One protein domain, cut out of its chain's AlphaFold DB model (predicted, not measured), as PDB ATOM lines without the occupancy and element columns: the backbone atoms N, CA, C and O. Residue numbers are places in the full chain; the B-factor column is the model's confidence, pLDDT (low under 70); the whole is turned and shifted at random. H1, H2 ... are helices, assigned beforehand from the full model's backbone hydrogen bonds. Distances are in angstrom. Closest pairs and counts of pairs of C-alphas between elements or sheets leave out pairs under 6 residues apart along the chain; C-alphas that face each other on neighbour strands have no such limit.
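AT A GLANCE: This is residues 365 to 429 of the 441 residues of a protein of Betaproteobacteria bacterium (UniProt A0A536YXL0). One long helix, H2, makes the length of the domain; H1 joins its first end in a V, and the short helix H3 folds back side by side with its middle, so that the three helices touch one another. Residues 404 to 413 lead from the far end of H2 back to H3. The printed part has 65 residues with three named helices, H1, H2 and H3 in chain order, and no named strand; the class is all helix. It is only just loose, close to compact, with a radius of gyration of the C-alphas of 13.0 A, and elongated, spanning 38 by 20 by 18 A.

HOW THE PARTS SIT: H2, residues 380 to 403, and H3, residues 414 to 421, form a helical hairpin, opposite ways at a shallow tilt of 19 degrees. H2 touches H3 with residues 387 to 395 alone; the closest C-alphas, of Leu 391 and Leu 415, are 6.3 A apart. H1, residues 365 to 378, touches H2 with residues 371 to 375 alone, closest at the C-alphas of Phe 374 and Ala 383, 5.0 A apart. H1 and H2 run opposite ways at a steep tilt of 50 degrees. H1 touches H3 with residues 367 to 371 alone, the closest C-alphas, of Phe 367 and His 421, being 5.9 A apart. They run the same way at a steep tilt of 64 degrees. The helix packing is only just mostly crossed, with one of three touching pairs at a shallow tilt. In H1, H2 and H3 every O i to N i+4 pair is within hydrogen-bond range.

IN THESE COORDINATES: H2 measures 34.5 A from C-alpha 380 at (220.504, 213.936, 252.382) to C-alpha 403 at (198.054, 192.155, 266.889). H1, residues 365 to 378, measures 19.6 A and begins at C-alpha 365 at (220.450, 197.217, 245.385). H3, residues 414 to 421, measures 10.6 A.

THE WHOLE: The two C-alphas farthest apart, of Ala 376 and Arg 405, are 38.8 A apart. The printed part has no cut. The link from H1 to H2 is tight and that from H2 to H3 is short. The mean pLDDT of the printed part is 92.8; residues 407 and 409 are under 70.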
ATOM      1  N   TYR A 365     220.541 196.139 246.366       95.12
ATOM      2  CA  TYR A 365     220.450 197.217 245.385       95.12
ATOM      3  C   TYR A 365     219.087 197.922 245.390       95.12
ATOM      4  O   TYR A 365     219.025 199.100 245.077       95.12
ATOM      5  N   TRP A 366     217.997 197.259 245.807       95.50
ATOM      6  CA  TRP A 366     216.687 197.914 245.908       95.50
ATOM      7  C   TRP A 366     216.698 199.015 246.978       95.50
ATOM      8  O   TRP A 366     216.219 200.123 246.748       95.50
ATOM      9  N   PHE A 367     217.288 198.728 248.144       96.62
ATOM     10  CA  PHE A 367     217.411 199.701 249.231       96.62
ATOM     11  C   PHE A 367     218.426 200.798 248.898       96.62
ATOM     12  O   PHE A 367     218.231 201.954 249.272       96.62
ATOM     13  N   GLU A 368     219.499 200.450 248.186       96.38
ATOM     14  CA  GLU A 368     220.509 201.406 247.725       96.38
ATOM     15  C   GLU A 368     219.923 202.390 246.712       96.38
ATOM     16  O   GLU A 368     220.103 203.596 246.888       96.38
ATOM     17  N   SER A 369     219.156 201.893 245.737       97.00
ATOM     18  CA  SER A 369     218.405 202.707 244.781       97.00
ATOM     19  C   SER A 369     217.388 203.607 245.475       97.00
ATOM     20  O   SER A 369     217.388 204.815 245.259       97.00
ATOM     21  N   ARG A 370     216.574 203.066 246.393       96.62
ATOM     22  CA  ARG A 370     215.609 203.868 247.164       96.62
ATOM     23  C   ARG A 370     216.296 205.001 247.935       96.62
ATOM     24  O   ARG A 370     215.849 206.144 247.878       96.62
ATOM     25  N   ARG A 371     217.390 204.705 248.654       97.12
ATOM     26  CA  ARG A 371     218.182 205.722 249.371       97.12
ATOM     27  C   ARG A 371     218.691 206.786 248.406       97.12
ATOM     28  O   ARG A 371     218.577 207.975 248.702       97.12
ATOM     29  N   ARG A 372     219.285 206.360 247.284       97.06
ATOM     30  CA  ARG A 372     219.845 207.272 246.289       97.06
ATOM     31  C   ARG A 372     218.769 208.199 245.741       97.06
ATOM     32  O   ARG A 372     219.009 209.398 245.747       97.06
ATOM     33  N   TYR A 373     217.596 207.675 245.392       97.62
ATOM     34  CA  TYR A 373     216.471 208.467 244.904       97.62
ATOM     35  C   TYR A 373     216.140 209.616 245.844       97.62
ATOM     36  O   TYR A 373     216.247 210.775 245.450       97.62
ATOM     37  N   PHE A 374     215.810 209.325 247.104       97.88
ATOM     38  CA  PHE A 374     215.431 210.375 248.048       97.88
ATOM     39  C   PHE A 374     216.552 211.386 248.274       97.88
ATOM     40  O   PHE A 374     216.295 212.586 248.361       97.88
ATOM     41  N   ALA A 375     217.798 210.920 248.329       96.94
ATOM     42  CA  ALA A 375     218.919 211.794 248.613       96.94
ATOM     43  C   ALA A 375     219.339 212.654 247.405       96.94
ATOM     44  O   ALA A 375     219.692 213.814 247.594       96.94
ATOM     45  N   ALA A 376     219.253 212.130 246.179       95.06
ATOM     46  CA  ALA A 376     219.554 212.857 244.946       95.06
ATOM     47  C   ALA A 376     218.456 213.871 244.582       95.06
ATOM     48  O   ALA A 376     218.744 214.951 244.075       95.06
ATOM     49  N   THR A 377     217.192 213.551 244.872       94.81
ATOM     50  CA  THR A 377     216.047 214.392 244.484       94.81
ATOM     51  C   THR A 377     215.712 215.481 245.507       94.81
ATOM     52  O   THR A 377     215.402 216.609 245.104       94.81
ATOM     53  N   HIS A 378     215.809 215.164 246.806       94.81
ATOM     54  CA  HIS A 378     215.391 216.028 247.921       94.81
ATOM     55  C   HIS A 378     216.527 216.386 248.899       94.81
ATOM     56  O   HIS A 378     216.326 217.193 249.805       94.81
ATOM     57  N   GLY A 379     217.715 215.797 248.744       95.75
ATOM     58  CA  GLY A 379     218.856 216.015 249.631       95.75
ATOM     59  C   GLY A 379     218.964 215.004 250.778       95.75
ATOM     60  O   GLY A 379     218.030 214.280 251.131       95.75
ATOM     61  N   LEU A 380     220.150 214.954 251.389       96.12
ATOM     62  CA  LEU A 380     220.504 213.936 252.382       96.12
ATOM     63  C   LEU A 380     219.644 213.993 253.654       96.12
ATOM     64  O   LEU A 380     219.252 212.949 254.173       96.12
ATOM     65  N   GLN A 381     219.332 215.192 254.153       96.88
ATOM     66  CA  GLN A 381     218.508 215.364 255.356       96.88
ATOM     67  C   GLN A 381     217.095 214.806 255.151       96.88
ATOM     68  O   GLN A 381     216.577 214.102 256.019       96.88
ATOM     69  N   TYR A 382     216.507 215.046 253.975       96.88
ATOM     70  CA  TYR A 382     215.210 214.481 253.614       96.88
ATOM     71  C   TYR A 382     215.272 212.953 253.550       96.88
ATOM     72  O   TYR A 382     214.431 212.280 254.139       96.88
ATOM     73  N   ALA A 383     216.306 212.386 252.918       97.25
ATOM     74  CA  ALA A 383     216.495 210.935 252.869       97.25
ATOM     75  C   ALA A 383     216.640 210.302 254.266       97.25
ATOM     76  O   ALA A 383     216.083 209.236 254.525       97.25
ATOM     77  N   MET A 384     217.342 210.967 255.190       97.69
ATOM     78  CA  MET A 384     217.443 210.529 256.586       97.69
ATOM     79  C   MET A 384     216.080 210.541 257.291       97.69
ATOM     80  O   MET A 384     215.741 209.574 257.972       97.69
ATOM     81  N   ALA A 385     215.289 211.601 257.107       98.00
ATOM     82  CA  ALA A 385     213.939 211.688 257.660       98.00
ATOM     83  C   ALA A 385     213.018 210.599 257.083       98.00
ATOM     84  O   ALA A 385     212.304 209.935 257.831       98.00
ATOM     85  N   VAL A 386     213.086 210.364 255.770       97.12
ATOM     86  CA  VAL A 386     212.352 209.294 255.083       97.12
ATOM     87  C   VAL A 386     212.706 207.918 255.635       97.12
ATOM     88  O   VAL A 386     211.812 207.109 255.874       97.12
ATOM     89  N   ASP A 387     213.985 207.632 255.864       97.44
ATOM     90  CA  ASP A 387     214.397 206.345 256.422       97.44
ATOM     91  C   ASP A 387     213.954 206.160 257.871       97.44
ATOM     92  O   ASP A 387     213.531 205.065 258.240       97.44
ATOM     93  N   LEU A 388     214.009 207.220 258.684       97.75
ATOM     94  CA  LEU A 388     213.481 207.186 260.044       97.75
ATOM     95  C   LEU A 388     211.977 206.889 260.033       97.75
ATOM     96  O   LEU A 388     211.526 205.978 260.728       97.75
ATOM     97  N   VAL A 389     211.211 207.605 259.204       96.75
ATOM     98  CA  VAL A 389     209.766 207.387 259.058       96.75
ATOM     99  C   VAL A 389     209.469 205.984 258.548       96.75
ATOM    100  O   VAL A 389     208.620 205.314 259.123       96.75
ATOM    101  N   ALA A 390     210.182 205.498 257.535       95.50
ATOM    102  CA  ALA A 390     209.970 204.158 257.002       95.50
ATOM    103  C   ALA A 390     210.272 203.071 258.048       95.50
ATOM    104  O   ALA A 390     209.488 202.136 258.205       95.50
ATOM    105  N   LEU A 391     211.358 203.200 258.819       96.69
ATOM    106  CA  LEU A 391     211.675 202.263 259.903       96.69
ATOM    107  C   LEU A 391     210.567 202.224 260.963       96.69
ATOM    108  O   LEU A 391     210.134 201.137 261.354       96.69
ATOM    109  N   LEU A 392     210.075 203.391 261.390       96.12
ATOM    110  CA  LEU A 392     208.984 203.494 262.361       96.12
ATOM    111  C   LEU A 392     207.669 202.944 261.793       96.12
ATOM    112  O   LEU A 392     207.033 202.102 262.424       96.12
ATOM    113  N   ALA A 393     207.289 203.362 260.586       93.62
ATOM    114  CA  ALA A 393     206.047 202.975 259.930       93.62
ATOM    115  C   ALA A 393     205.983 201.463 259.695       93.62
ATOM    116  O   ALA A 393     205.016 200.821 260.100       93.62
ATOM    117  N   HIS A 394     207.032 200.865 259.122       92.44
ATOM    118  CA  HIS A 394     207.087 199.419 258.901       92.44
ATOM    119  C   HIS A 394     207.173 198.623 260.213       92.44
ATOM    120  O   HIS A 394     206.636 197.514 260.281       92.44
ATOM    121  N   GLY A 395     207.808 199.175 261.256       93.12
ATOM    122  CA  GLY A 395     207.816 198.598 262.603       93.12
ATOM    123  C   GLY A 395     206.414 198.547 263.210       93.12
ATOM    124  O   GLY A 395     205.942 197.478 263.598       93.12
ATOM    125  N   LEU A 396     205.709 199.678 263.202       92.62
ATOM    126  CA  LEU A 396     204.324 199.785 263.665       92.62
ATOM    127  C   LEU A 396     203.371 198.915 262.836       92.62
ATOM    128  O   LEU A 396     202.540 198.207 263.401       92.62
ATOM    129  N   GLY A 397     203.519 198.888 261.510       90.62
ATOM    130  CA  GLY A 397     202.740 198.017 260.630       90.62
ATOM    131  C   GLY A 397     202.976 196.529 260.908       90.62
ATOM    132  O   GLY A 397     202.041 195.729 260.865       90.62
ATOM    133  N   ALA A 398     204.206 196.134 261.255       88.75
ATOM    134  CA  ALA A 398     204.501 194.763 261.671       88.75
ATOM    135  C   ALA A 398     203.818 194.412 263.001       88.75
ATOM    136  O   ALA A 398     203.181 193.362 263.089       88.75
ATOM    137  N   LEU A 399     203.880 195.305 263.995       89.75
ATOM    138  CA  LEU A 399     203.175 195.137 265.271       89.75
ATOM    139  C   LEU A 399     201.656 195.043 265.072       89.75
ATOM    140  O   LEU A 399     201.021 194.144 265.618       89.75
ATOM    141  N   LYS A 400     201.084 195.902 264.221       89.06
ATOM    142  CA  LYS A 400     199.667 195.868 263.830       89.06
ATOM    143  C   LYS A 400     199.277 194.516 263.230       89.06
ATOM    144  O   LYS A 400     198.283 193.936 263.656       89.06
ATOM    145  N   ARG A 401     200.055 193.978 262.280       86.88
ATOM    146  CA  ARG A 401     199.786 192.655 261.676       86.88
ATOM    147  C   ARG A 401     199.822 191.528 262.710       86.88
ATOM    148  O   ARG A 401     198.953 190.658 262.674       86.88
ATOM    149  N   ILE A 402     200.777 191.571 263.644       87.56
ATOM    150  CA  ILE A 402     200.871 190.614 264.759       87.56
ATOM    151  C   ILE A 402     199.627 190.710 265.651       87.56
ATOM    152  O   ILE A 402     198.991 189.690 265.916       87.56
ATOM    153  N   ALA A 403     199.237 191.921 266.059       88.88
ATOM    154  CA  ALA A 403     198.054 192.155 266.889       88.88
ATOM    155  C   ALA A 403     196.757 191.683 266.205       88.88
ATOM    156  O   ALA A 403     195.890 191.096 266.845       88.88
ATOM    157  N   GLN A 404     196.656 191.869 264.886       88.25
ATOM    158  CA  GLN A 404     195.532 191.416 264.061       88.25
ATOM    159  C   GLN A 404     195.586 189.922 263.700       88.25
ATOM    160  O   GLN A 404     194.724 189.449 262.961       88.25
ATOM    161  N   ARG A 405     196.592 189.176 264.185       86.06
ATOM    162  CA  ARG A 405     196.821 187.755 263.868       86.06
ATOM    163  C   ARG A 405     196.829 187.467 262.364       86.06
ATOM    164  O   ARG A 405     196.403 186.398 261.925       86.06
ATOM    165  N   ARG A 406     197.304 188.423 261.560       80.94
ATOM    166  CA  ARG A 406     197.382 188.238 260.113       80.94
ATOM    167  C   ARG A 406     198.429 187.180 259.770       80.94
ATOM    168  O   ARG A 406     199.503 187.118 260.366       80.94
ATOM    169  N   THR A 407     198.094 186.326 258.808       67.69
ATOM    170  CA  THR A 407     198.939 185.207 258.365       67.69
ATOM    171  C   THR A 407     199.876 185.587 257.218       67.69
ATOM    172  O   THR A 407     200.773 184.808 256.881       67.69
ATOM    173  N   ASP A 408     199.714 186.779 256.634       70.75
ATOM    174  CA  ASP A 408     200.583 187.293 255.588       70.75
ATOM    175  C   ASP A 408     201.931 187.730 256.173       70.75
ATOM    176  O   ASP A 408     202.083 188.688 256.933       70.75
ATOM    177  N   ARG A 409     202.974 186.980 255.819       67.06
ATOM    178  CA  ARG A 409     204.339 187.373 256.152       67.06
ATOM    179  C   ARG A 409     204.759 188.417 255.130       67.06
ATOM    180  O   ARG A 409     204.917 188.092 253.955       67.06
ATOM    181  N   GLY A 410     204.916 189.661 255.583       77.50
ATOM    182  CA  GLY A 410     205.505 190.736 254.784       77.50
ATOM    183  C   GLY A 410     206.906 190.376 254.272       77.50
ATOM    184  O   GLY A 410     207.431 189.291 254.530       77.50
ATOM    185  N   VAL A 411     207.538 191.302 253.551       85.62
ATOM    186  CA  VAL A 411     208.864 191.079 252.956       85.62
ATOM    187  C   VAL A 411     209.875 190.601 254.020       85.62
ATOM    188  O   VAL A 411     210.105 191.308 255.009       85.62
ATOM    189  N   PRO A 412     210.504 189.422 253.845       88.44
ATOM    190  CA  PRO A 412     211.478 188.901 254.800       88.44
ATOM    191  C   PRO A 412     212.658 189.857 254.998       88.44
ATOM    192  O   PRO A 412     213.170 190.411 254.028       88.44
ATOM    193  N   CYS A 413     213.114 190.009 256.247       91.75
ATOM    194  CA  CYS A 413     214.260 190.844 256.643       91.75
ATOM    195  C   CYS A 413     214.157 192.344 256.291       91.75
ATOM    196  O   CYS A 413     215.148 193.055 256.439       91.75
ATOM    197  N   PHE A 414     212.982 192.852 255.899       92.75
ATOM    198  CA  PHE A 414     212.837 194.218 255.381       92.75
ATOM    199  C   PHE A 414     213.393 195.306 256.311       92.75
ATOM    200  O   PHE A 414     214.223 196.097 255.880       92.75
ATOM    201  N   LEU A 415     213.000 195.329 257.591       94.25
ATOM    202  CA  LEU A 415     213.476 196.340 258.553       94.25
ATOM    203  C   LEU A 415     214.992 196.271 258.778       94.25
ATOM    204  O   LEU A 415     215.653 197.302 258.877       94.25
ATOM    205  N   GLN A 416     215.547 195.057 258.837       96.06
ATOM    206  CA  GLN A 416     216.984 194.848 259.014       96.06
ATOM    207  C   GLN A 416     217.765 195.376 257.806       96.06
ATOM    208  O   GLN A 416     218.779 196.055 257.975       96.06
ATOM    209  N   ASP A 417     217.291 195.078 256.599       96.88
ATOM    210  CA  ASP A 417     217.932 195.514 255.362       96.88
ATOM    211  C   ASP A 417     217.756 197.020 255.135       96.88
ATOM    212  O   ASP A 417     218.737 197.703 254.834       96.88
ATOM    213  N   LEU A 418     216.572 197.574 255.415       96.69
ATOM    214  CA  LEU A 418     216.334 199.018 255.404       96.69
ATOM    215  C   LEU A 418     217.304 199.735 256.352       96.69
ATOM    216  O   LEU A 418     218.028 200.633 255.932       96.69
ATOM    217  N   ALA A 419     217.418 199.283 257.605       97.06
ATOM    218  CA  ALA A 419     218.349 199.867 258.568       97.06
ATOM    219  C   ALA A 419     219.816 199.723 258.130       97.06
ATOM    220  O   ALA A 419     220.637 200.596 258.414       97.06
ATOM    221  N   LYS A 420     220.184 198.622 257.460       97.31
ATOM    222  CA  LYS A 420     221.546 198.373 256.957       97.31
ATOM    223  C   LYS A 420     221.932 199.323 255.818       97.31
ATOM    224  O   LYS A 420     223.081 199.773 255.778       97.31
ATOM    225  N   HIS A 421     220.995 199.619 254.923       96.69
ATOM    226  CA  HIS A 421     221.217 200.420 253.714       96.69
ATOM    227  C   HIS A 421     220.747 201.881 253.845       96.69
ATOM    228  O   HIS A 421     220.931 202.661 252.917       96.69
ATOM    229  N   SER A 422     220.225 202.274 255.009       96.75
ATOM    230  CA  SER A 422     219.716 203.619 255.295       96.75
ATOM    231  C   SER A 422     220.780 204.729 255.278       96.75
ATOM    232  O   SER A 422     221.909 204.521 255.734       96.75
ATOM    233  N   ALA A 423     220.384 205.934 254.856       96.50
ATOM    234  CA  ALA A 423     221.117 207.200 254.971       96.50
ATOM    235  C   ALA A 423     221.414 207.626 256.425       96.50
ATOM    236  O   ALA A 423     222.323 208.425 256.670       96.50
ATOM    237  N   LEU A 424     220.709 207.067 257.417       96.75
ATOM    238  CA  LEU A 424     221.016 207.283 258.834       96.75
ATOM    239  C   LEU A 424     222.422 206.779 259.188       96.75
ATOM    240  O   LEU A 424     223.071 207.341 260.072       96.75
ATOM    241  N   ARG A 425     222.942 205.776 258.466       96.56
ATOM    242  CA  ARG A 425     224.312 205.285 258.654       96.56
ATOM    243  C   ARG A 425     225.328 206.198 257.958       96.56
ATOM    244  O   ARG A 425     225.230 206.353 256.742       96.56
ATOM    245  N   PRO A 426     226.371 206.693 258.655       95.81
ATOM    246  CA  PRO A 426     227.381 207.584 258.071       95.81
ATOM    247  C   PRO A 426     228.009 207.077 256.765       95.81
ATOM    248  O   PRO A 426     228.106 207.826 255.799       95.81
ATOM    249  N   LYS A 427     228.336 205.780 256.686       94.12
ATOM    250  CA  LYS A 427     228.906 205.157 255.476       94.12
ATOM    251  C   LYS A 427     228.007 205.229 254.231       94.12
ATOM    252  O   LYS A 427     228.495 205.092 253.120       94.12
ATOM    253  N   ASN A 428     226.704 205.439 254.418       94.06
ATOM    254  CA  ASN A 428     225.709 205.542 253.354       94.06
ATOM    255  C   ASN A 428     225.333 207.015 253.080       94.06
ATOM    256  O   ASN A 428     224.282 207.277 252.502       94.06
ATOM    257  N   ARG A 429     226.118 207.998 253.528       93.50
ATOM    258  CA  ARG A 429     225.828 209.427 253.287       93.50
ATOM    259  C   ARG A 429     226.560 209.993 252.077       93.50
ATOM    260  O   ARG A 429     226.144 211.011 251.539       93.50
TER     261      ARG A 429